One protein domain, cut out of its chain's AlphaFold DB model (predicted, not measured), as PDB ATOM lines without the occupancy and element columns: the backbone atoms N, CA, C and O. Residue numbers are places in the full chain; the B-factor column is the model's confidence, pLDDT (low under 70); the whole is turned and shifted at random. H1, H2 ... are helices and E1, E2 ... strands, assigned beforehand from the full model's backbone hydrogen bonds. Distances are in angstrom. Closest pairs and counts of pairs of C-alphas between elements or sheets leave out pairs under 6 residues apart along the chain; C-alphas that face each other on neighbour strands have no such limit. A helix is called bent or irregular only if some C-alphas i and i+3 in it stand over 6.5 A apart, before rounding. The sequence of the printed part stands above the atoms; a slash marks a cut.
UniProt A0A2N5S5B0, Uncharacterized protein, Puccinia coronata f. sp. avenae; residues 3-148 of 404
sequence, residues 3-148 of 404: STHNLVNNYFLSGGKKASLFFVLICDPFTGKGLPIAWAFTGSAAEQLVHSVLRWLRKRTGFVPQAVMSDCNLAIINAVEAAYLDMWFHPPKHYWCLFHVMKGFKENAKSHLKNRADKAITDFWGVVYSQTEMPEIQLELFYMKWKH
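What this domain is: This is residues 3 to 148 of the 404 residues of an uncharacterized protein of Puccinia coronata f. sp. avenae (UniProt A0A2N5S5B0). Two lobes make this domain: in one, H1 packs on one face of the antiparallel sheet E1, E2, E3, over its edge strand E3, with H2 packed on H1 and the small parallel pair E4, E5 close by; in the other, bent H3 folds back on itself, its second arm side by side with H4. The printed part has 146 residues, with named elements in the order E1 E2 E3 H1 E4 H2 E5 H3 H4, class mixed. It is loose, with a radius of gyration of the C-alphas of 18.6 A and spans of 47 by 44 by 30 A.

How they stand to each other: Start with E1, residues 3 to 7, E2, 18 to 27, and E3, 34 to 42, a meander, each strand the antiparallel neighbour of the one before; look for N 4 and O 21, 2.9 A, and N 22 and O 40, 2.9 A. H1, residues 47 to 61, is on this sheet, in two layers, at a height over the sheet of 9.7 A. H2, residues 74 to 87, touches H1 at a steep tilt of 40 degrees; the closest C-alphas are those of His 51 and Ala 79, 4.3 A. E4, residues 67 to 70, H2 and E5, 93 to 96, form a strand-helix-strand unit, parallel strands with a helix between, its crossover right-handed; N 68 and O 93 are 2.8 A apart. H3, residues 98 to 128, assigned as one helix by its hydrogen bonds, is bent: C-alphas 112 and 115 are 9.3 A apart, and its arms H3a, 98 to 112, and H3b, 115 to 128, touch, opposite ways; the closest C-alphas are Ala 109 and Ala 117, 4.8 A. H3b and H4, residues 135 to 146, make a helical hairpin at a shallow tilt of 12 degrees; Val 127 and Gln 138 have the closest C-alphas, 5.6 A. Every O i to N i+4 pair is within hydrogen-bond range in H1, H3a and H4, against 8 of 10 in H2 and 9 of 10 in H3b.

Where its parts are: Find C-alpha 3 at (-41.199, 11.859, -15.232), where E1 begins, and C-alpha 146 at (-38.512, 6.280, 13.416), where H4 ends. E2 is 29.0 A long and E3, which bends by 62 degrees at residue 37, 22.4 A. H2 and H3b are irregular: C-alphas 83 and 86 are 8.0 A apart, 115 and 118 7.3 A.

The domain as a whole: The C-alphas farthest apart, of Tyr 11 and Glu 133, are 54.1 A apart. The printed part has no cut and no long link; pLDDT is under 70 at residues 5 to 16.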
ATOM      1  N   SER A   3     -41.258  13.001 -14.332       82.50
ATOM      2  CA  SER A   3     -41.199  11.859 -15.232       82.50
ATOM      3  C   SER A   3     -42.336  10.900 -14.929       82.50
ATOM      4  O   SER A   3     -42.528  10.417 -13.816       82.50
ATOM      5  N   THR A   4     -43.114  10.602 -15.962       78.62
ATOM      6  CA  THR A   4     -44.184   9.617 -15.862       78.62
ATOM      7  C   THR A   4     -43.724   8.341 -16.551       78.62
ATOM      8  O   THR A   4     -43.360   8.336 -17.730       78.62
ATOM      9  N   HIS A   5     -43.678   7.239 -15.803       69.00
ATOM     10  CA  HIS A   5     -43.299   5.937 -16.349       69.00
ATOM     11  C   HIS A   5     -44.553   5.173 -16.746       69.00
ATOM     12  O   HIS A   5     -45.234   4.606 -15.890       69.00
ATOM     13  N   ASN A   6     -44.830   5.125 -18.044       67.06
ATOM     14  CA  ASN A   6     -46.009   4.459 -18.573       67.06
ATOM     15  C   ASN A   6     -45.610   3.220 -19.386       67.06
ATOM     16  O   ASN A   6     -44.672   3.238 -20.188       67.06
ATOM     17  N   LEU A   7     -46.330   2.118 -19.167       58.06
ATOM     18  CA  LEU A   7     -46.367   1.021 -20.129       58.06
ATOM     19  C   LEU A   7     -47.313   1.462 -21.238       58.06
ATOM     20  O   LEU A   7     -48.503   1.641 -20.996       58.06
ATOM     21  N   VAL A   8     -46.771   1.688 -22.426       60.16
ATOM     22  CA  VAL A   8     -47.552   2.097 -23.591       60.16
ATOM     23  C   VAL A   8     -47.431   0.987 -24.618       60.16
ATOM     24  O   VAL A   8     -46.326   0.497 -24.858       60.16
ATOM     25  N   ASN A   9     -48.551   0.592 -25.223       61.84
ATOM     26  CA  ASN A   9     -48.525  -0.300 -26.375       61.84
ATOM     27  C   ASN A   9     -48.011   0.512 -27.566       61.84
ATOM     28  O   ASN A   9     -48.762   1.182 -28.270       61.84
ATOM     29  N   ASN A  10     -46.692   0.555 -27.702       61.16
ATOM     30  CA  ASN A  10     -46.032   1.303 -28.749       61.16
ATOM     31  C   ASN A  10     -45.831   0.373 -29.951       61.16
ATOM     32  O   ASN A  10     -44.949  -0.479 -29.933       61.16
ATOM     33  N   TYR A  11     -46.636   0.553 -31.001       64.81
ATOM     34  CA  TYR A  11     -46.522  -0.205 -32.254       64.81
ATOM     35  C   TYR A  11     -45.184   0.014 -32.988       64.81
ATOM     36  O   TYR A  11     -44.836  -0.760 -33.873       64.81
ATOM     37  N   PHE A  12     -44.414   1.036 -32.601       62.28
ATOM     38  CA  PHE A  12     -43.101   1.377 -33.153       62.28
ATOM     39  C   PHE A  12     -41.931   0.821 -32.321       62.28
ATOM     40  O   PHE A  12     -40.807   0.750 -32.812       62.28
ATOM     41  N   LEU A  13     -42.167   0.414 -31.067       62.28
ATOM     42  CA  LEU A  13     -41.184  -0.268 -30.219       62.28
ATOM     43  C   LEU A  13     -41.674  -1.694 -29.967       62.28
ATOM     44  O   LEU A  13     -42.366  -1.964 -28.984       62.28
ATOM     45  N   SER A  14     -41.310  -2.612 -30.861       55.72
ATOM     46  CA  SER A  14     -41.623  -4.032 -30.710       55.72
ATOM     47  C   SER A  14     -41.197  -4.553 -29.323       55.72
ATOM     48  O   SER A  14     -40.112  -4.247 -28.817       55.72
ATOM     49  N   GLY A  15     -42.088  -5.313 -28.673       69.69
ATOM     50  CA  GLY A  15     -41.809  -5.993 -27.401       69.69
ATOM     51  C   GLY A  15     -42.280  -5.298 -26.114       69.69
ATOM     52  O   GLY A  15     -41.740  -5.597 -25.053       69.69
ATOM     53  N   GLY A  16     -43.251  -4.377 -26.166       67.06
ATOM     54  CA  GLY A  16     -43.903  -3.852 -24.950       67.06
ATOM     55  C   GLY A  16     -42.978  -3.040 -24.031       67.06
ATOM     56  O   GLY A  16     -43.129  -3.050 -22.807       67.06
ATOM     57  N   LYS A  17     -41.979  -2.357 -24.604       70.62
ATOM     58  CA  LYS A  17     -41.000  -1.580 -23.834       70.62
ATOM     59  C   LYS A  17     -41.668  -0.400 -23.116       70.62
ATOM     60  O   LYS A  17     -42.511   0.296 -23.674       70.62
ATOM     61  N   LYS A  18     -41.258  -0.157 -21.865       73.88
ATOM     62  CA  LYS A  18     -41.706   0.994 -21.062       73.88
ATOM     63  C   LYS A  18     -41.220   2.287 -21.710       73.88
ATOM     64  O   LYS A  18     -40.029   2.412 -21.971       73.88
ATOM     65  N   ALA A  19     -42.111   3.254 -21.896       80.25
ATOM     66  CA  ALA A  19     -41.722   4.605 -22.276       80.25
ATOM     67  C   ALA A  19     -41.772   5.518 -21.045       80.25
ATOM     68  O   ALA A  19     -42.534   5.291 -20.101       80.25
ATOM     69  N   SER A  20     -40.936   6.548 -21.038       83.56
ATOM     70  CA  SER A  20     -41.009   7.623 -20.050       83.56
ATOM     71  C   SER A  20     -41.349   8.926 -20.761       83.56
ATOM     72  O   SER A  20     -40.688   9.297 -21.735       83.56
ATOM     73  N   LEU A  21     -42.405   9.582 -20.288       88.12
ATOM     74  CA  LEU A  21     -42.798  10.914 -20.729       88.12
ATOM     75  C   LEU A  21     -42.308  11.913 -19.688       88.12
ATOM     76  O   LEU A  21     -42.712  11.856 -18.524       88.12
ATOM     77  N   PHE A  22     -41.423  12.798 -20.124       88.06
ATOM     78  CA  PHE A  22     -40.868  13.872 -19.320       88.06
ATOM     79  C   PHE A  22     -41.606  15.168 -19.595       88.06
ATOM     80  O   PHE A  22     -41.811  15.517 -20.758       88.06
ATOM     81  N   PHE A  23     -41.912  15.907 -18.532       90.88
ATOM     82  CA  PHE A  23     -42.412  17.273 -18.613       90.88
ATOM     83  C   PHE A  23     -41.430  18.241 -17.960       90.88
ATOM     84  O   PHE A  23     -40.983  18.056 -16.820       90.88
ATOM     85  N   VAL A  24     -41.122  19.315 -18.681       92.12
ATOM     86  CA  VAL A  24     -40.421  20.477 -18.145       92.12
ATOM     87  C   VAL A  24     -41.455  21.569 -17.932       92.12
ATOM     88  O   VAL A  24     -41.949  22.180 -18.878       92.12
ATOM     89  N   LEU A  25     -41.787  21.777 -16.665       93.25
ATOM     90  CA  LEU A  25     -42.645  22.853 -16.197       93.25
ATOM     91  C   LEU A  25     -41.756  23.941 -15.604       93.25
ATOM     92  O   LEU A  25     -40.826  23.627 -14.853       93.25
ATOM     93  N   ILE A  26     -42.054  25.194 -15.920       91.44
ATOM     94  CA  ILE A  26     -41.489  26.350 -15.223       91.44
ATOM     95  C   ILE A  26     -42.562  26.997 -14.365       91.44
ATOM     96  O   ILE A  26     -43.749  26.887 -14.661       91.44
ATOM     97  N   CYS A  27     -42.140  27.687 -13.312       87.50
ATOM     98  CA  CYS A  27     -42.996  28.690 -12.706       87.50
ATOM     99  C   CYS A  27     -43.018  29.880 -13.663       87.50
ATOM    100  O   CYS A  27     -41.975  30.485 -13.920       87.50
ATOM    101  N   ASP A  28     -44.178  30.154 -14.245       81.19
ATOM    102  CA  ASP A  28     -44.385  31.341 -15.050       81.19
ATOM    103  C   ASP A  28     -44.107  32.575 -14.169       81.19
ATOM    104  O   ASP A  28     -44.811  32.777 -13.174       81.19
ATOM    105  N   PRO A  29     -43.099  33.406 -14.502       71.81
ATOM    106  CA  PRO A  29     -42.755  34.567 -13.686       71.81
ATOM    107  C   PRO A  29     -43.896  35.589 -13.605       71.81
ATOM    108  O   PRO A  29     -43.924  36.403 -12.684       71.81
ATOM    109  N   PHE A  30     -44.844  35.549 -14.544       70.56
ATOM    110  CA  PHE A  30     -45.988  36.444 -14.580       70.56
ATOM    111  C   PHE A  30     -47.127  35.965 -13.699       70.56
ATOM    112  O   PHE A  30     -47.635  36.715 -12.872       70.56
ATOM    113  N   THR A  31     -47.557  34.721 -13.872       80.44
ATOM    114  CA  THR A  31     -48.752  34.221 -13.183       80.44
ATOM    115  C   THR A  31     -48.428  33.516 -11.870       80.44
ATOM    116  O   THR A  31     -49.327  33.298 -11.060       80.44
ATOM    117  N   GLY A  32     -47.166  33.131 -11.655       80.94
ATOM    118  CA  GLY A  32     -46.761  32.217 -10.587       80.94
ATOM    119  C   GLY A  32     -47.306  30.795 -10.766       80.94
ATOM    120  O   GLY A  32     -47.128  29.956  -9.885       80.94
ATOM    121  N   LYS A  33     -48.002  30.513 -11.878       85.50
ATOM    122  CA  LYS A  33     -48.553  29.191 -12.184       85.50
ATOM    123  C   LYS A  33     -47.503  28.331 -12.883       85.50
ATOM    124  O   LYS A  33     -46.560  28.827 -13.493       85.50
ATOM    125  N   GLY A  34     -47.684  27.015 -12.818       86.94
ATOM    126  CA  GLY A  34     -46.894  26.091 -13.626       86.94
ATOM    127  C   GLY A  34     -47.227  26.240 -15.112       86.94
ATOM    128  O   GLY A  34     -48.393  26.140 -15.487       86.94
ATOM    129  N   LEU A  35     -46.210  26.440 -15.949       88.38
ATOM    130  CA  LEU A  35     -46.313  26.495 -17.406       88.38
ATOM    131  C   LEU A  35     -45.460  25.374 -18.022       88.38
ATOM    132  O   LEU A  35     -44.241  25.362 -17.812       88.38
ATOM    133  N   PRO A  36     -46.045  24.427 -18.776       92.38
ATOM    134  CA  PRO A  36     -45.262  23.443 -19.515       92.38
ATOM    135  C   PRO A  36     -44.533  24.126 -20.679       92.38
ATOM    136  O   PRO A  36     -45.152  24.796 -21.500       92.38
ATOM    137  N   ILE A  37     -43.212  23.956 -20.760       91.31
ATOM    138  CA  ILE A  37     -42.382  24.559 -21.823       91.31
ATOM    139  C   ILE A  37     -41.722  23.533 -22.736       91.31
ATOM    140  O   ILE A  37     -41.286  23.871 -23.835       91.31
ATOM    141  N   ALA A  38     -41.623  22.285 -22.285       92.12
ATOM    142  CA  ALA A  38     -41.138  21.184 -23.094       92.12
ATOM    143  C   ALA A  38     -41.700  19.862 -22.580       92.12
ATOM    144  O   ALA A  38     -41.945  19.687 -21.382       92.12
ATOM    145  N   TRP A  39     -41.835  18.914 -23.495       92.25
ATOM    146  CA  TRP A  39     -42.105  17.521 -23.185       92.25
ATOM    147  C   TRP A  39     -41.244  16.627 -24.074       92.25
ATOM    148  O   TRP A  39     -40.819  17.033 -25.156       92.25
ATOM    149  N   ALA A  40     -40.955  15.418 -23.604       89.69
ATOM    150  CA  ALA A  40     -40.188  14.449 -24.373       89.69
ATOM    151  C   ALA A  40     -40.641  13.022 -24.081       89.69
ATOM    152  O   ALA A  40     -40.751  12.619 -22.923       89.69
ATOM    153  N   PHE A  41     -40.838  12.246 -25.145       88.12
ATOM    154  CA  PHE A  41     -41.001  10.801 -25.059       88.12
ATOM    155  C   PHE A  41     -39.652  10.116 -25.218       88.12
ATOM    156  O   PHE A  41     -38.902  10.375 -26.157       88.12
ATOM    157  N   THR A  42     -39.361   9.209 -24.298       84.12
ATOM    158  CA  THR A  42     -38.098   8.477 -24.255       84.12
ATOM    159  C   THR A  42     -38.368   6.992 -24.049       84.12
ATOM    160  O   THR A  42     -39.313   6.605 -23.361       84.12
ATOM    161  N   GLY A  43     -37.523   6.137 -24.627       81.25
ATOM    162  CA  GLY A  43     -37.602   4.687 -24.413       81.25
ATOM    163  C   GLY A  43     -37.135   4.239 -23.022       81.25
ATOM    164  O   GLY A  43     -37.223   3.063 -22.695       81.25
ATOM    165  N   SER A  44     -36.593   5.150 -22.210       79.19
ATOM    166  CA  SER A  44     -36.191   4.898 -20.827       79.19
ATOM    167  C   SER A  44     -36.005   6.219 -20.086       79.19
ATOM    168  O   SER A  44     -35.755   7.247 -20.708       79.19
ATOM    169  N   ALA A  45     -36.038   6.188 -18.757       79.62
ATOM    170  CA  ALA A  45     -35.650   7.334 -17.941       79.62
ATOM    171  C   ALA A  45     -34.130   7.409 -17.705       79.62
ATOM    172  O   ALA A  45     -33.688   7.766 -16.617       79.62
ATOM    173  N   ALA A  46     -33.336   7.004 -18.699       85.75
ATOM    174  CA  ALA A  46     -31.886   7.037 -18.610       85.75
ATOM    175  C   ALA A  46     -31.367   8.478 -18.631       85.75
ATOM    176  O   ALA A  46     -31.846   9.318 -19.396       85.75
ATOM    177  N   GLU A  47     -30.327   8.718 -17.837       87.62
ATOM    178  CA  GLU A  47     -29.646  10.005 -17.687       87.62
ATOM    179  C   GLU A  47     -29.327  10.662 -19.038       87.62
ATOM    180  O   GLU A  47     -29.677  11.817 -19.267       87.62
ATOM    181  N   GLN A  48     -28.755   9.907 -19.983       91.69
ATOM    182  CA  GLN A  48     -28.368  10.425 -21.302       91.69
ATOM    183  C   GLN A  48     -29.536  11.037 -22.091       91.69
ATOM    184  O   GLN A  48     -29.356  12.026 -22.809       91.69
ATOM    185  N   LEU A  49     -30.738  10.466 -21.967       90.06
ATOM    186  CA  LEU A  49     -31.920  10.954 -22.678       90.06
ATOM    187  C   LEU A  49     -32.444  12.238 -22.035       90.06
ATOM    188  O   LEU A  49     -32.719  13.206 -22.742       90.06
ATOM    189  N   VAL A  50     -32.497  12.284 -20.701       91.50
ATOM    190  CA  VAL A  50     -32.880  13.495 -19.958       91.50
ATOM    191  C   VAL A  50     -31.889  14.630 -20.227       91.50
ATOM    192  O   VAL A  50     -32.297  15.752 -20.527       91.50
ATOM    193  N   HIS A  51     -30.591  14.321 -20.225       94.50
ATOM    194  CA  HIS A  51     -29.524  15.260 -20.554       94.50
ATOM    195  C   HIS A  51     -29.703  15.831 -21.965       94.50
ATOM    196  O   HIS A  51     -29.604  17.041 -22.161       94.50
ATOM    197  N   SER A  52     -30.036  14.987 -22.946       94.19
ATOM    198  CA  SER A  52     -30.261  15.424 -24.329       94.19
ATOM    199  C   SER A  52     -31.431  16.406 -24.446       94.19
ATOM    200  O   SER A  52     -31.315  17.407 -25.153       94.19
ATOM    201  N   VAL A  53     -32.527  16.166 -23.718       92.69
ATOM    202  CA  VAL A  53     -33.694  17.066 -23.678       92.69
ATOM    203  C   VAL A  53     -33.329  18.410 -23.050       92.69
ATOM    204  O   VAL A  53     -33.620  19.459 -23.624       92.69
ATOM    205  N   LEU A  54     -32.648  18.392 -21.902       94.75
ATOM    206  CA  LEU A  54     -32.216  19.607 -21.207       94.75
ATOM    207  C   LEU A  54     -31.220  20.421 -22.034       94.75
ATOM    208  O   LEU A  54     -31.357  21.639 -22.168       94.75
ATOM    209  N   ARG A  55     -30.254  19.744 -22.659       95.75
ATOM    210  CA  ARG A  55     -29.274  20.372 -23.542       95.75
ATOM    211  C   ARG A  55     -29.930  20.957 -24.787       95.75
ATOM    212  O   ARG A  55     -29.550  22.050 -25.202       95.75
ATOM    213  N   TRP A  56     -30.897  20.256 -25.383       95.62
ATOM    214  CA  TRP A  56     -31.688  20.777 -26.497       95.62
ATOM    215  C   TRP A  56     -32.440  22.041 -26.086       95.62
ATOM    216  O   TRP A  56     -32.315  23.053 -26.775       95.62
ATOM    217  N   LEU A  57     -33.148  22.005 -24.951       94.75
ATOM    218  CA  LEU A  57     -33.927  23.134 -24.449       94.75
ATOM    219  C   LEU A  57     -33.026  24.359 -24.297       94.75
ATOM    220  O   LEU A  57     -33.268  25.384 -24.929       94.75
ATOM    221  N   ARG A  58     -31.916  24.215 -23.569       94.81
ATOM    222  CA  ARG A  58     -30.941  25.288 -23.375       94.81
ATOM    223  C   ARG A  58     -30.365  25.810 -24.692       94.81
ATOM    224  O   ARG A  58     -30.366  27.014 -24.920       94.81
ATOM    225  N   LYS A  59     -29.880  24.929 -25.576       94.44
ATOM    226  CA  LYS A  59     -29.249  25.343 -26.844       94.44
ATOM    227  C   LYS A  59     -30.224  26.019 -27.806       94.44
ATOM    228  O   LYS A  59     -29.800  26.854 -28.596       94.44
ATOM    229  N   ARG A  60     -31.502  25.630 -27.793       95.56
ATOM    230  CA  ARG A  60     -32.507  26.150 -28.733       95.56
ATOM    231  C   ARG A  60     -33.203  27.405 -28.239       95.56
ATOM    232  O   ARG A  60     -33.555  28.237 -29.067       95.56
ATOM    233  N   THR A  61     -33.420  27.539 -26.934       91.88
ATOM    234  CA  THR A  61     -34.194  28.659 -26.376       91.88
ATOM    235  C   THR A  61     -33.347  29.627 -25.557       91.88
ATOM    236  O   THR A  61     -33.829  30.700 -25.207       91.88
ATOM    237  N   GLY A  62     -32.104  29.263 -25.230       91.69
ATOM    238  CA  GLY A  62     -31.289  29.989 -24.259       91.69
ATOM    239  C   GLY A  62     -31.791  29.839 -22.821       91.69
ATOM    240  O   GLY A  62     -31.312  30.544 -21.939       91.69
ATOM    241  N   PHE A  63     -32.762  28.953 -22.567       90.75
ATOM    242  CA  PHE A  63     -33.338  28.778 -21.240       90.75
ATOM    243  C   PHE A  63     -32.304  28.218 -20.260       90.75
ATOM    244  O   PHE A  63     -31.744  27.140 -20.473       90.75
ATOM    245  N   VAL A  64     -32.095  28.952 -19.170       92.62
ATOM    246  CA  VAL A  64     -31.243  28.566 -18.048       92.62
ATOM    247  C   VAL A  64     -32.040  28.776 -16.761       92.62
ATOM    248  O   VAL A  64     -32.320  29.922 -16.403       92.62
ATOM    249  N   PRO A  65     -32.455  27.703 -16.071       92.88
ATOM    250  CA  PRO A  65     -33.162  27.840 -14.810       92.88
ATOM    251  C   PRO A  65     -32.197  28.250 -13.694       92.88
ATOM    252  O   PRO A  65     -31.050  27.818 -13.665       92.88
ATOM    253  N   GLN A  66     -32.679  29.027 -12.723       91.19
ATOM    254  CA  GLN A  66     -31.938  29.272 -11.477       91.19
ATOM    255  C   GLN A  66     -31.915  28.018 -10.588       91.19
ATOM    256  O   GLN A  66     -30.935  27.736  -9.899       91.19
ATOM    257  N   ALA A  67     -33.013  27.264 -10.615       92.81
ATOM    258  CA  ALA A  67     -33.188  26.036  -9.869       92.81
ATOM    259  C   ALA A  67     -34.031  25.038 -10.670       92.81
ATOM    260  O   ALA A  67     -34.965  25.419 -11.379       92.81
ATOM    261  N   VAL A  68     -33.716  23.755 -10.534       93.31
ATOM    262  CA  VAL A  68     -34.490  22.644 -11.079       93.31
ATOM    263  C   VAL A  68     -35.055  21.854  -9.916       93.31
ATOM    264  O   VAL A  68     -34.322  21.453  -9.026       93.31
ATOM    265  N   MET A  69     -36.359  21.610  -9.938       93.25
ATOM    266  CA  MET A  69     -37.014  20.699  -9.010       93.25
ATOM    267  C   MET A  69     -37.432  19.446  -9.776       93.25
ATOM    268  O   MET A  69     -38.117  19.593 -10.791       93.25
ATOM    269  N   SER A  70     -37.045  18.245  -9.347       91.56
ATOM    270  CA  SER A  70     -37.402  16.993 -10.036       91.56
ATOM    271  C   SER A  70     -38.125  15.983  -9.147       91.56
ATOM    272  O   SER A  70     -38.149  16.128  -7.924       91.56
ATOM    273  N   ASP A  71     -38.696  14.931  -9.740       84.88
ATOM    274  CA  ASP A  71     -38.962  13.702  -8.987       84.88
ATOM    275  C   ASP A  71     -37.644  13.182  -8.371       84.88
ATOM    276  O   ASP A  71     -36.553  13.562  -8.801       84.88
ATOM    277  N   CYS A  72     -37.702  12.372  -7.311       81.81
ATOM    278  CA  CYS A  72     -36.506  11.897  -6.594       81.81
ATOM    279  C   CYS A  72     -35.699  10.852  -7.404       81.81
ATOM    280  O   CYS A  72     -35.298   9.815  -6.879       81.81
ATOM    281  N   ASN A  73     -35.517  11.082  -8.704       84.94
ATOM    282  CA  ASN A  73     -34.846  10.219  -9.653       84.94
ATOM    283  C   ASN A  73     -33.414  10.706  -9.898       84.94
ATOM    284  O   ASN A  73     -33.182  11.768 -10.476       84.94
ATOM    285  N   LEU A  74     -32.447   9.874  -9.512       83.94
ATOM    286  CA  LEU A  74     -31.021  10.157  -9.661       83.94
ATOM    287  C   LEU A  74     -30.613  10.437 -11.117       83.94
ATOM    288  O   LEU A  74     -29.756  11.278 -11.363       83.94
ATOM    289  N   ALA A  75     -31.265   9.795 -12.091       88.06
ATOM    290  CA  ALA A  75     -30.970  10.025 -13.503       88.06
ATOM    291  C   ALA A  75     -31.293  11.461 -13.945       88.06
ATOM    292  O   ALA A  75     -30.633  11.974 -14.846       88.06
ATOM    293  N   ILE A  76     -32.284  12.117 -13.326       89.38
ATOM    294  CA  ILE A  76     -32.595  13.521 -13.621       89.38
ATOM    295  C   ILE A  76     -31.555  14.442 -12.987       89.38
ATOM    296  O   ILE A  76     -31.109  15.372 -13.653       89.38
ATOM    297  N   ILE A  77     -31.120  14.152 -11.757       88.69
ATOM    298  CA  ILE A  77     -30.079  14.922 -11.057       88.69
ATOM    299  C   ILE A  77     -28.808  14.979 -11.906       88.69
ATOM    300  O   ILE A  77     -28.368  16.061 -12.291       88.69
ATOM    301  N   ASN A  78     -28.285  13.807 -12.271       91.56
ATOM    302  CA  ASN A  78     -27.066  13.704 -13.067       91.56
ATOM    303  C   ASN A  78     -27.235  14.367 -14.442       91.56
ATOM    304  O   ASN A  78     -26.332  15.028 -14.947       91.56
ATOM    305  N   ALA A  79     -28.417  14.236 -15.050       93.88
ATOM    306  CA  ALA A  79     -28.705  14.862 -16.333       93.88
ATOM    307  C   ALA A  79     -28.745  16.393 -16.261       93.88
ATOM    308  O   ALA A  79     -28.319  17.051 -17.212       93.88
ATOM    309  N   VAL A  80     -29.263  16.960 -15.166       93.81
ATOM    310  CA  VAL A  80     -29.233  18.406 -14.911       93.81
ATOM    311  C   VAL A  80     -27.791  18.857 -14.732       93.81
ATOM    312  O   VAL A  80     -27.363  19.773 -15.426       93.81
ATOM    313  N   GLU A  81     -27.015  18.182 -13.887       93.12
ATOM    314  CA  GLU A  81     -25.600  18.504 -13.687       93.12
ATOM    315  C   GLU A  81     -24.825  18.482 -15.015       93.12
ATOM    316  O   GLU A  81     -24.207  19.477 -15.394       93.12
ATOM    317  N   ALA A  82     -24.964  17.410 -15.798       94.81
ATOM    318  CA  ALA A  82     -24.316  17.277 -17.098       94.81
ATOM    319  C   ALA A  82     -24.768  18.340 -18.121       94.81
ATOM    320  O   ALA A  82     -23.952  18.841 -18.896       94.81
ATOM    321  N   ALA A  83     -26.056  18.712 -18.139       95.75
ATOM    322  CA  ALA A  83     -26.603  19.667 -19.113       95.75
ATOM    323  C   ALA A  83     -26.135  21.113 -18.890       95.75
ATOM    324  O   ALA A  83     -26.216  21.938 -19.811       95.75
ATOM    325  N   TYR A  84     -25.684  21.420 -17.675       95.38
ATOM    326  CA  TYR A  84     -25.327  22.767 -17.241       95.38
ATOM    327  C   TYR A  84     -23.898  22.871 -16.679       95.38
ATOM    328  O   TYR A  84     -23.530  23.920 -16.154       95.38
ATOM    329  N   LEU A  85     -23.083  21.821 -16.830       93.81
ATOM    330  CA  LEU A  85     -21.713  21.732 -16.310       93.81
ATOM    331  C   LEU A  85     -20.802  22.877 -16.790       93.81
ATOM    332  O   LEU A  85     -19.981  23.398 -16.045       93.81
ATOM    333  N   ASP A  86     -20.980  23.318 -18.033       92.69
ATOM    334  CA  ASP A  86     -20.231  24.409 -18.667       92.69
ATOM    335  C   ASP A  86     -20.645  25.810 -18.194       92.69
ATOM    336  O   ASP A  86     -20.099  26.799 -18.677       92.69
ATOM    337  N   MET A  87     -21.593  25.931 -17.260       88.94
ATOM    338  CA  MET A  87     -21.936  27.219 -16.647       88.94
ATOM    339  C   MET A  87     -21.087  27.554 -15.417       88.94
ATOM    340  O   MET A  87     -21.369  28.581 -14.805       88.94
ATOM    341  N   TRP A  88     -20.080  26.724 -15.093       77.31
ATOM    342  CA  TRP A  88     -18.998  26.862 -14.095       77.31
ATOM    343  C   TRP A  88     -19.350  27.596 -12.793       77.31
ATOM    344  O   TRP A  88     -19.370  26.997 -11.725       77.31
ATOM    345  N   PHE A  89     -19.622  28.896 -12.868       81.88
ATOM    346  CA  PHE A  89     -19.917  29.759 -11.733       81.88
ATOM    347  C   PHE A  89     -21.373  29.690 -11.251       81.88
ATOM    348  O   PHE A  89     -21.622  29.953 -10.076       81.88
ATOM    349  N   HIS A  90     -22.334  29.318 -12.107       85.88
ATOM    350  CA  HIS A  90     -23.763  29.355 -11.759       85.88
ATOM    351  C   HIS A  90     -24.582  28.175 -12.320       85.88
ATOM    352  O   HIS A  90     -25.573  28.410 -13.018       85.88
ATOM    353  N   PRO A  91     -24.223  26.902 -12.051       89.38
ATOM    354  CA  PRO A  91     -25.105  25.789 -12.392       89.38
ATOM    355  C   PRO A  91     -26.448  25.914 -11.643       89.38
ATOM    356  O   PRO A  91     -26.477  26.423 -10.516       89.38
ATOM    357  N   PRO A  92     -27.573  25.456 -12.226       93.00
ATOM    358  CA  PRO A  92     -28.861  25.494 -11.554       93.00
ATOM    359  C   PRO A  92     -28.802  24.650 -10.287       93.00
ATOM    360  O   PRO A  92     -28.331  23.512 -10.314       93.00
ATOM    361  N   LYS A  93     -29.340  25.170  -9.185       91.62
ATOM    362  CA  LYS A  93     -29.498  24.362  -7.972       91.62
ATOM    363  C   LYS A  93     -30.509  23.250  -8.228       91.62
ATOM    364  O   LYS A  93     -31.568  23.508  -8.798       91.62
ATOM    365  N   HIS A  94     -30.208  22.031  -7.805       90.62
ATOM    366  CA  HIS A  94     -31.120  20.906  -7.967       90.62
ATOM    367  C   HIS A  94     -31.850  20.598  -6.657       90.62
ATOM    368  O   HIS A  94     -31.213  20.336  -5.644       90.62
ATOM    369  N   TYR A  95     -33.178  20.549  -6.693       89.25
ATOM    370  CA  TYR A  95     -34.057  20.252  -5.567       89.25
ATOM    371  C   TYR A  95     -34.917  19.026  -5.846       89.25
ATOM    372  O   TYR A  95     -35.356  18.784  -6.972       89.25
ATOM    373  N   TRP A  96     -35.235  18.276  -4.799       86.00
ATOM    374  CA  TRP A  96     -36.310  17.300  -4.882       86.00
ATOM    375  C   TRP A  96     -37.667  17.968  -4.759       86.00
ATOM    376  O   TRP A  96     -37.883  18.899  -3.984       86.00
ATOM    377  N   CYS A  97     -38.608  17.474  -5.551       90.19
ATOM    378  CA  CYS A  97     -39.982  17.912  -5.493       90.19
ATOM    379  C   CYS A  97     -40.596  17.460  -4.175       90.19
ATOM    380  O   CYS A  97     -40.844  16.269  -3.975       90.19
ATOM    381  N   LEU A  98     -40.887  18.426  -3.300       87.19
ATOM    382  CA  LEU A  98     -41.487  18.158  -1.999       87.19
ATOM    383  C   LEU A  98     -42.759  17.318  -2.130       87.19
ATOM    384  O   LEU A  98     -42.946  16.374  -1.374       87.19
ATOM    385  N   PHE A  99     -43.596  17.592  -3.132       89.44
ATOM    386  CA  PHE A  99     -44.793  16.794  -3.392       89.44
ATOM    387  C   PHE A  99     -44.469  15.304  -3.583       89.44
ATOM    388  O   PHE A  99     -45.108  14.452  -2.966       89.44
ATOM    389  N   HIS A 100     -43.447  14.982  -4.381       86.06
ATOM    390  CA  HIS A 100     -43.011  13.603  -4.602       86.06
ATOM    391  C   HIS A 100     -42.395  12.977  -3.350       86.06
ATOM    392  O   HIS A 100     -42.703  11.825  -3.045       86.06
ATOM    393  N   VAL A 101     -41.600  13.740  -2.592       86.25
ATOM    394  CA  VAL A 101     -41.045  13.305  -1.300       86.25
ATOM    395  C   VAL A 101     -42.173  12.965  -0.322       86.25
ATOM    396  O   VAL A 101     -42.204  11.862   0.219       86.25
ATOM    397  N   MET A 102     -43.147  13.863  -0.146       89.00
ATOM    398  CA  MET A 102     -44.284  13.672   0.759       89.00
ATOM    399  C   MET A 102     -45.180  12.519   0.322       89.00
ATOM    400  O   MET A 102     -45.632  11.737   1.159       89.00
ATOM    401  N   LYS A 103     -45.436  12.389  -0.985       89.06
ATOM    402  CA  LYS A 103     -46.223  11.287  -1.541       89.06
ATOM    403  C   LYS A 103     -45.537   9.946  -1.288       89.06
ATOM    404  O   LYS A 103     -46.165   9.056  -0.719       89.06
ATOM    405  N   GLY A 104     -44.255   9.831  -1.638       85.25
ATOM    406  CA  GLY A 104     -43.466   8.619  -1.412       85.25
ATOM    407  C   GLY A 104     -43.377   8.264   0.070       85.25
ATOM    408  O   GLY A 104     -43.619   7.119   0.449       85.25
ATOM    409  N   PHE A 105     -43.136   9.260   0.927       86.38
ATOM    410  CA  PHE A 105     -43.137   9.090   2.376       86.38
ATOM    411  C   PHE A 105     -44.492   8.575   2.885       86.38
ATOM    412  O   PHE A 105     -44.552   7.579   3.597       86.38
ATOM    413  N   LYS A 106     -45.602   9.209   2.493       90.88
ATOM    414  CA  LYS A 106     -46.956   8.827   2.923       90.88
ATOM    415  C   LYS A 106     -47.316   7.400   2.515       90.88
ATOM    416  O   LYS A 106     -47.867   6.658   3.329       90.88
ATOM    417  N   GLU A 107     -47.034   7.022   1.270       88.06
ATOM    418  CA  GLU A 107     -47.281   5.667   0.757       88.06
ATOM    419  C   GLU A 107     -46.470   4.632   1.544       88.06
ATOM    420  O   GLU A 107     -47.020   3.642   2.031       88.06
ATOM    421  N   ASN A 108     -45.184   4.907   1.756       82.50
ATOM    422  CA  ASN A 108     -44.305   4.044   2.527       82.50
ATOM    423  C   ASN A 108     -44.786   3.929   3.992       82.50
ATOM    424  O   ASN A 108     -44.795   2.845   4.578       82.50
ATOM    425  N   ALA A 109     -45.207   5.045   4.608       87.25
ATOM    426  CA  ALA A 109     -45.572   5.089   6.026       87.25
ATOM    427  C   ALA A 109     -46.780   4.199   6.276       87.25
ATOM    428  O   ALA A 109     -46.777   3.376   7.191       87.25
ATOM    429  N   LYS A 110     -47.780   4.297   5.400       89.56
ATOM    430  CA  LYS A 110     -48.966   3.440   5.436       89.56
ATOM    431  C   LYS A 110     -48.613   1.960   5.299       89.56
ATOM    432  O   LYS A 110     -49.143   1.148   6.053       89.56
ATOM    433  N   SER A 111     -47.685   1.624   4.405       86.19
ATOM    434  CA  SER A 111     -47.285   0.236   4.150       86.19
ATOM    435  C   SER A 111     -46.572  -0.427   5.331       86.19
ATOM    436  O   SER A 111     -46.809  -1.606   5.598       86.19
ATOM    437  N   HIS A 112     -45.734   0.303   6.074       84.12
ATOM    438  CA  HIS A 112     -44.879  -0.315   7.103       84.12
ATOM    439  C   HIS A 112     -45.229   0.037   8.543       84.12
ATOM    440  O   HIS A 112     -44.910  -0.737   9.445       84.12
ATOM    441  N   LEU A 113     -45.863   1.184   8.778       87.81
ATOM    442  CA  LEU A 113     -46.161   1.664  10.127       87.81
ATOM    443  C   LEU A 113     -47.597   1.369  10.562       87.81
ATOM    444  O   LEU A 113     -47.891   1.493  11.750       87.81
ATOM    445  N   LYS A 114     -48.478   0.948   9.641       91.44
ATOM    446  CA  LYS A 114     -49.886   0.617   9.915       91.44
ATOM    447  C   LYS A 114     -50.572   1.729  10.729       91.44
ATOM    448  O   LYS A 114     -50.638   2.865  10.272       91.44
ATOM    449  N   ASN A 115     -51.014   1.437  11.954       95.38
ATOM    450  CA  ASN A 115     -51.672   2.376  12.871       95.38
ATOM    451  C   ASN A 115     -50.791   3.562  13.312       95.38
ATOM    452  O   ASN A 115     -51.298   4.515  13.893       95.38
ATOM    453  N   ARG A 116     -49.479   3.527  13.050       94.38
ATOM    454  CA  ARG A 116     -48.550   4.631  13.338       94.38
ATOM    455  C   ARG A 116     -48.252   5.524  12.129       94.38
ATOM    456  O   ARG A 116     -47.496   6.482  12.284       94.38
ATOM    457  N   ALA A 117     -48.817   5.229  10.955       93.44
ATOM    458  CA  ALA A 117     -48.530   5.956   9.719       93.44
ATOM    459  C   ALA A 117     -48.895   7.443   9.810       93.44
ATOM    460  O   ALA A 117     -48.059   8.285   9.494       93.44
ATOM    461  N   ASP A 118     -50.093   7.772  10.297       96.69
ATOM    462  CA  ASP A 118     -50.551   9.165  10.369       96.69
ATOM    463  C   ASP A 118     -49.681   9.995  11.315       96.69
ATOM    464  O   ASP A 118     -49.283  11.102  10.968       96.69
ATOM    465  N   LYS A 119     -49.261   9.421  12.450       96.75
ATOM    466  CA  LYS A 119     -48.313  10.076  13.363       96.75
ATOM    467  C   LYS A 119     -46.963  10.348  12.690       96.75
ATOM    468  O   LYS A 119     -46.411  11.426  12.867       96.75
ATOM    469  N   ALA A 120     -46.440   9.397  11.915       93.81
ATOM    470  CA  ALA A 120     -45.187   9.585  11.181       93.81
ATOM    471  C   ALA A 120     -45.303  10.650  10.092       93.81
ATOM    472  O   ALA A 120     -44.374  11.428   9.902       93.81
ATOM    473  N   ILE A 121     -46.445  10.699   9.400       93.88
ATOM    474  CA  ILE A 121     -46.752  11.733   8.412       93.88
ATOM    475  C   ILE A 121     -46.786  13.092   9.102       93.88
ATOM    476  O   ILE A 121     -46.041  13.971   8.691       93.88
ATOM    477  N   THR A 122     -47.557  13.254  10.176       96.81
ATOM    478  CA  THR A 122     -47.629  14.516  10.925       96.81
ATOM    479  C   THR A 122     -46.262  14.959  11.448       96.81
ATOM    480  O   THR A 122     -45.896  16.118  11.275       96.81
ATOM    481  N   ASP A 123     -45.475  14.044  12.022       94.69
ATOM    482  CA  ASP A 123     -44.114  14.354  12.469       94.69
ATOM    483  C   ASP A 123     -43.236  14.836  11.300       94.69
ATOM    484  O   ASP A 123     -42.527  15.829  11.430       94.69
ATOM    485  N   PHE A 124     -43.295  14.163  10.144       92.56
ATOM    486  CA  PHE A 124     -42.503  14.532   8.968       92.56
ATOM    487  C   PHE A 124     -42.942  15.874   8.366       92.56
ATOM    488  O   PHE A 124     -42.097  16.680   7.988       92.56
ATOM    489  N   TRP A 125     -44.251  16.156   8.339       94.69
ATOM    490  CA  TRP A 125     -44.785  17.483   8.007       94.69
ATOM    491  C   TRP A 125     -44.213  18.554   8.941       94.69
ATOM    492  O   TRP A 125     -43.783  19.603   8.467       94.69
ATOM    493  N   GLY A 126     -44.155  18.267  10.244       94.19
ATOM    494  CA  GLY A 126     -43.561  19.156  11.240       94.19
ATOM    495  C   GLY A 126     -42.088  19.469  10.973       94.19
ATOM    496  O   GLY A 126     -41.672  20.600  11.192       94.19
ATOM    497  N   VAL A 127     -41.315  18.509  10.448       89.88
ATOM    498  CA  VAL A 127     -39.919  18.730  10.029       89.88
ATOM    499  C   VAL A 127     -39.852  19.599   8.774       89.88
ATOM    500  O   VAL A 127     -39.155  20.607   8.762       89.88
ATOM    501  N   VAL A 128     -40.585  19.219   7.722       87.50
ATOM    502  CA  VAL A 128     -40.539  19.879   6.404       87.50
ATOM    503  C   VAL A 128     -40.959  21.344   6.474       87.50
ATOM    504  O   VAL A 128     -40.353  22.187   5.818       87.50
ATOM    505  N   TYR A 129     -42.011  21.635   7.238       90.50
ATOM    506  CA  TYR A 129     -42.590  22.973   7.353       90.50
ATOM    507  C   TYR A 129     -42.159  23.697   8.632       90.50
ATOM    508  O   TYR A 129     -42.746  24.721   8.986       90.50
ATOM    509  N   SER A 130     -41.151  23.178   9.338       90.50
ATOM    510  CA  SER A 130     -40.615  23.855  10.511       90.50
ATOM    511  C   SER A 130     -40.039  25.211  10.113       90.50
ATOM    512  O   SER A 130     -39.261  25.307   9.168       90.50
ATOM    513  N   GLN A 131     -40.384  26.257  10.861       89.12
ATOM    514  CA  GLN A 131     -39.753  27.575  10.731       89.12
ATOM    515  C   GLN A 131     -38.481  27.698  11.586       89.12
ATOM    516  O   GLN A 131     -37.939  28.789  11.724       89.12
ATOM    517  N   THR A 132     -38.017  26.602  12.198       85.38
ATOM    518  CA  THR A 132     -36.790  26.614  12.998       85.38
ATOM    519  C   THR A 132     -35.564  26.882  12.128       85.38
ATOM    520  O   THR A 132     -35.481  26.415  10.992       85.38
ATOM    521  N   GLU A 133     -34.581  27.586  12.686       83.44
ATOM    522  CA  GLU A 133     -33.309  27.867  12.016       83.44
ATOM    523  C   GLU A 133     -32.443  26.608  11.813       83.44
ATOM    524  O   GLU A 133     -31.501  26.647  11.031       83.44
ATOM    525  N   MET A 134     -32.765  25.483  12.477       85.19
ATOM    526  CA  MET A 134     -31.972  24.241  12.449       85.19
ATOM    527  C   MET A 134     -32.776  23.006  11.988       85.19
ATOM    528  O   MET A 134     -33.061  22.102  12.788       85.19
ATOM    529  N   PRO A 135     -33.179  22.938  10.707       81.25
ATOM    530  CA  PRO A 135     -33.945  21.818  10.156       81.25
ATOM    531  C   PRO A 135     -33.233  20.459  10.254       81.25
ATOM    532  O   PRO A 135     -33.889  19.422  10.352       81.25
ATOM    533  N   GLU A 136     -31.901  20.449  10.279       82.62
ATOM    534  CA  GLU A 136     -31.080  19.242  10.400       82.62
ATOM    535  C   GLU A 136     -31.320  18.539  11.734       82.62
ATOM    536  O   GLU A 136     -31.434  17.315  11.783       82.62
ATOM    537  N   ILE A 137     -31.464  19.314  12.815       86.50
ATOM    538  CA  ILE A 137     -31.743  18.777  14.149       86.50
ATOM    539  C   ILE A 137     -33.130  18.135  14.168       86.50
ATOM    540  O   ILE A 137     -33.288  17.024  14.669       86.50
ATOM    541  N   GLN A 138     -34.136  18.793  13.585       87.25
ATOM    542  CA  GLN A 138     -35.494  18.246  13.507       87.25
ATOM    543  C   GLN A 138     -35.535  16.945  12.706       87.25
ATOM    544  O   GLN A 138     -36.195  15.982  13.105       87.25
ATOM    545  N   LEU A 139     -34.798  16.892  11.600       84.38
ATOM    546  CA  LEU A 139     -34.726  15.707  10.762       84.38
ATOM    547  C   LEU A 139     -33.964  14.558  11.438       84.38
ATOM    548  O   LEU A 139     -34.387  13.407  11.325       84.38
ATOM    549  N   GLU A 140     -32.905  14.847  12.195       84.56
ATOM    550  CA  GLU A 140     -32.184  13.851  12.994       84.56
ATOM    551  C   GLU A 140     -33.063  13.309  14.134       84.56
ATOM    552  O   GLU A 140     -33.160  12.096  14.321       84.56
ATOM    553  N   LEU A 141     -33.789  14.179  14.847       89.88
ATOM    554  CA  LEU A 141     -34.761  13.774  15.871       89.88
ATOM    555  C   LEU A 141     -35.871  12.900  15.277       89.88
ATOM    556  O   LEU A 141     -36.237  11.868  15.848       89.88
ATOM    557  N   PHE A 142     -36.375  13.281  14.104       90.31
ATOM    558  CA  PHE A 142     -37.328  12.484  13.347       90.31
ATOM    559  C   PHE A 142     -36.742  11.112  12.986       90.31
ATOM    560  O   PHE A 142     -37.367  10.082  13.256       90.31
ATOM    561  N   TYR A 143     -35.525  11.065  12.441       84.19
ATOM    562  CA  TYR A 143     -34.855   9.812  12.099       84.19
ATOM    563  C   TYR A 143     -34.679   8.920  13.331       84.19
ATOM    564  O   TYR A 143     -35.075   7.756  13.309       84.19
ATOM    565  N   MET A 144     -34.181   9.462  14.442       86.31
ATOM    566  CA  MET A 144     -33.994   8.735  15.701       86.31
ATOM    567  C   MET A 144     -35.305   8.160  16.249       86.31
ATOM    568  O   MET A 144     -35.321   7.032  16.747       86.31
ATOM    569  N   LYS A 145     -36.416   8.888  16.100       91.50
ATOM    570  CA  LYS A 145     -37.755   8.439  16.504       91.50
ATOM    571  C   LYS A 145     -38.267   7.266  15.663       91.50
ATOM    572  O   LYS A 145     -38.959   6.391  16.190       91.50
ATOM    573  N   TRP A 146     -37.943   7.238  14.370       87.25
ATOM    574  CA  TRP A 146     -38.512   6.280  13.416       87.25
ATOM    575  C   TRP A 146     -37.537   5.176  12.955       87.25
ATOM    576  O   TRP A 146     -38.000   4.180  12.396       87.25
ATOM    577  N   LYS A 147     -36.230   5.250  13.256       81.38
ATOM    578  CA  LYS A 147     -35.195   4.289  12.795       81.38
ATOM    579  C   LYS A 147     -35.403   2.840  13.239       81.38
ATOM    580  O   LYS A 147     -34.940   1.922  12.576       81.38
ATOM    581  N   HIS A 148     -36.103   2.617  14.350       77.94
ATOM    582  CA  HIS A 148     -36.376   1.272  14.877       77.94
ATOM    583  C   HIS A 148     -37.575   0.585  14.207       77.94
ATOM    584  O   HIS A 148     -37.926  -0.543  14.550       77.94
TER     585      HIS A 148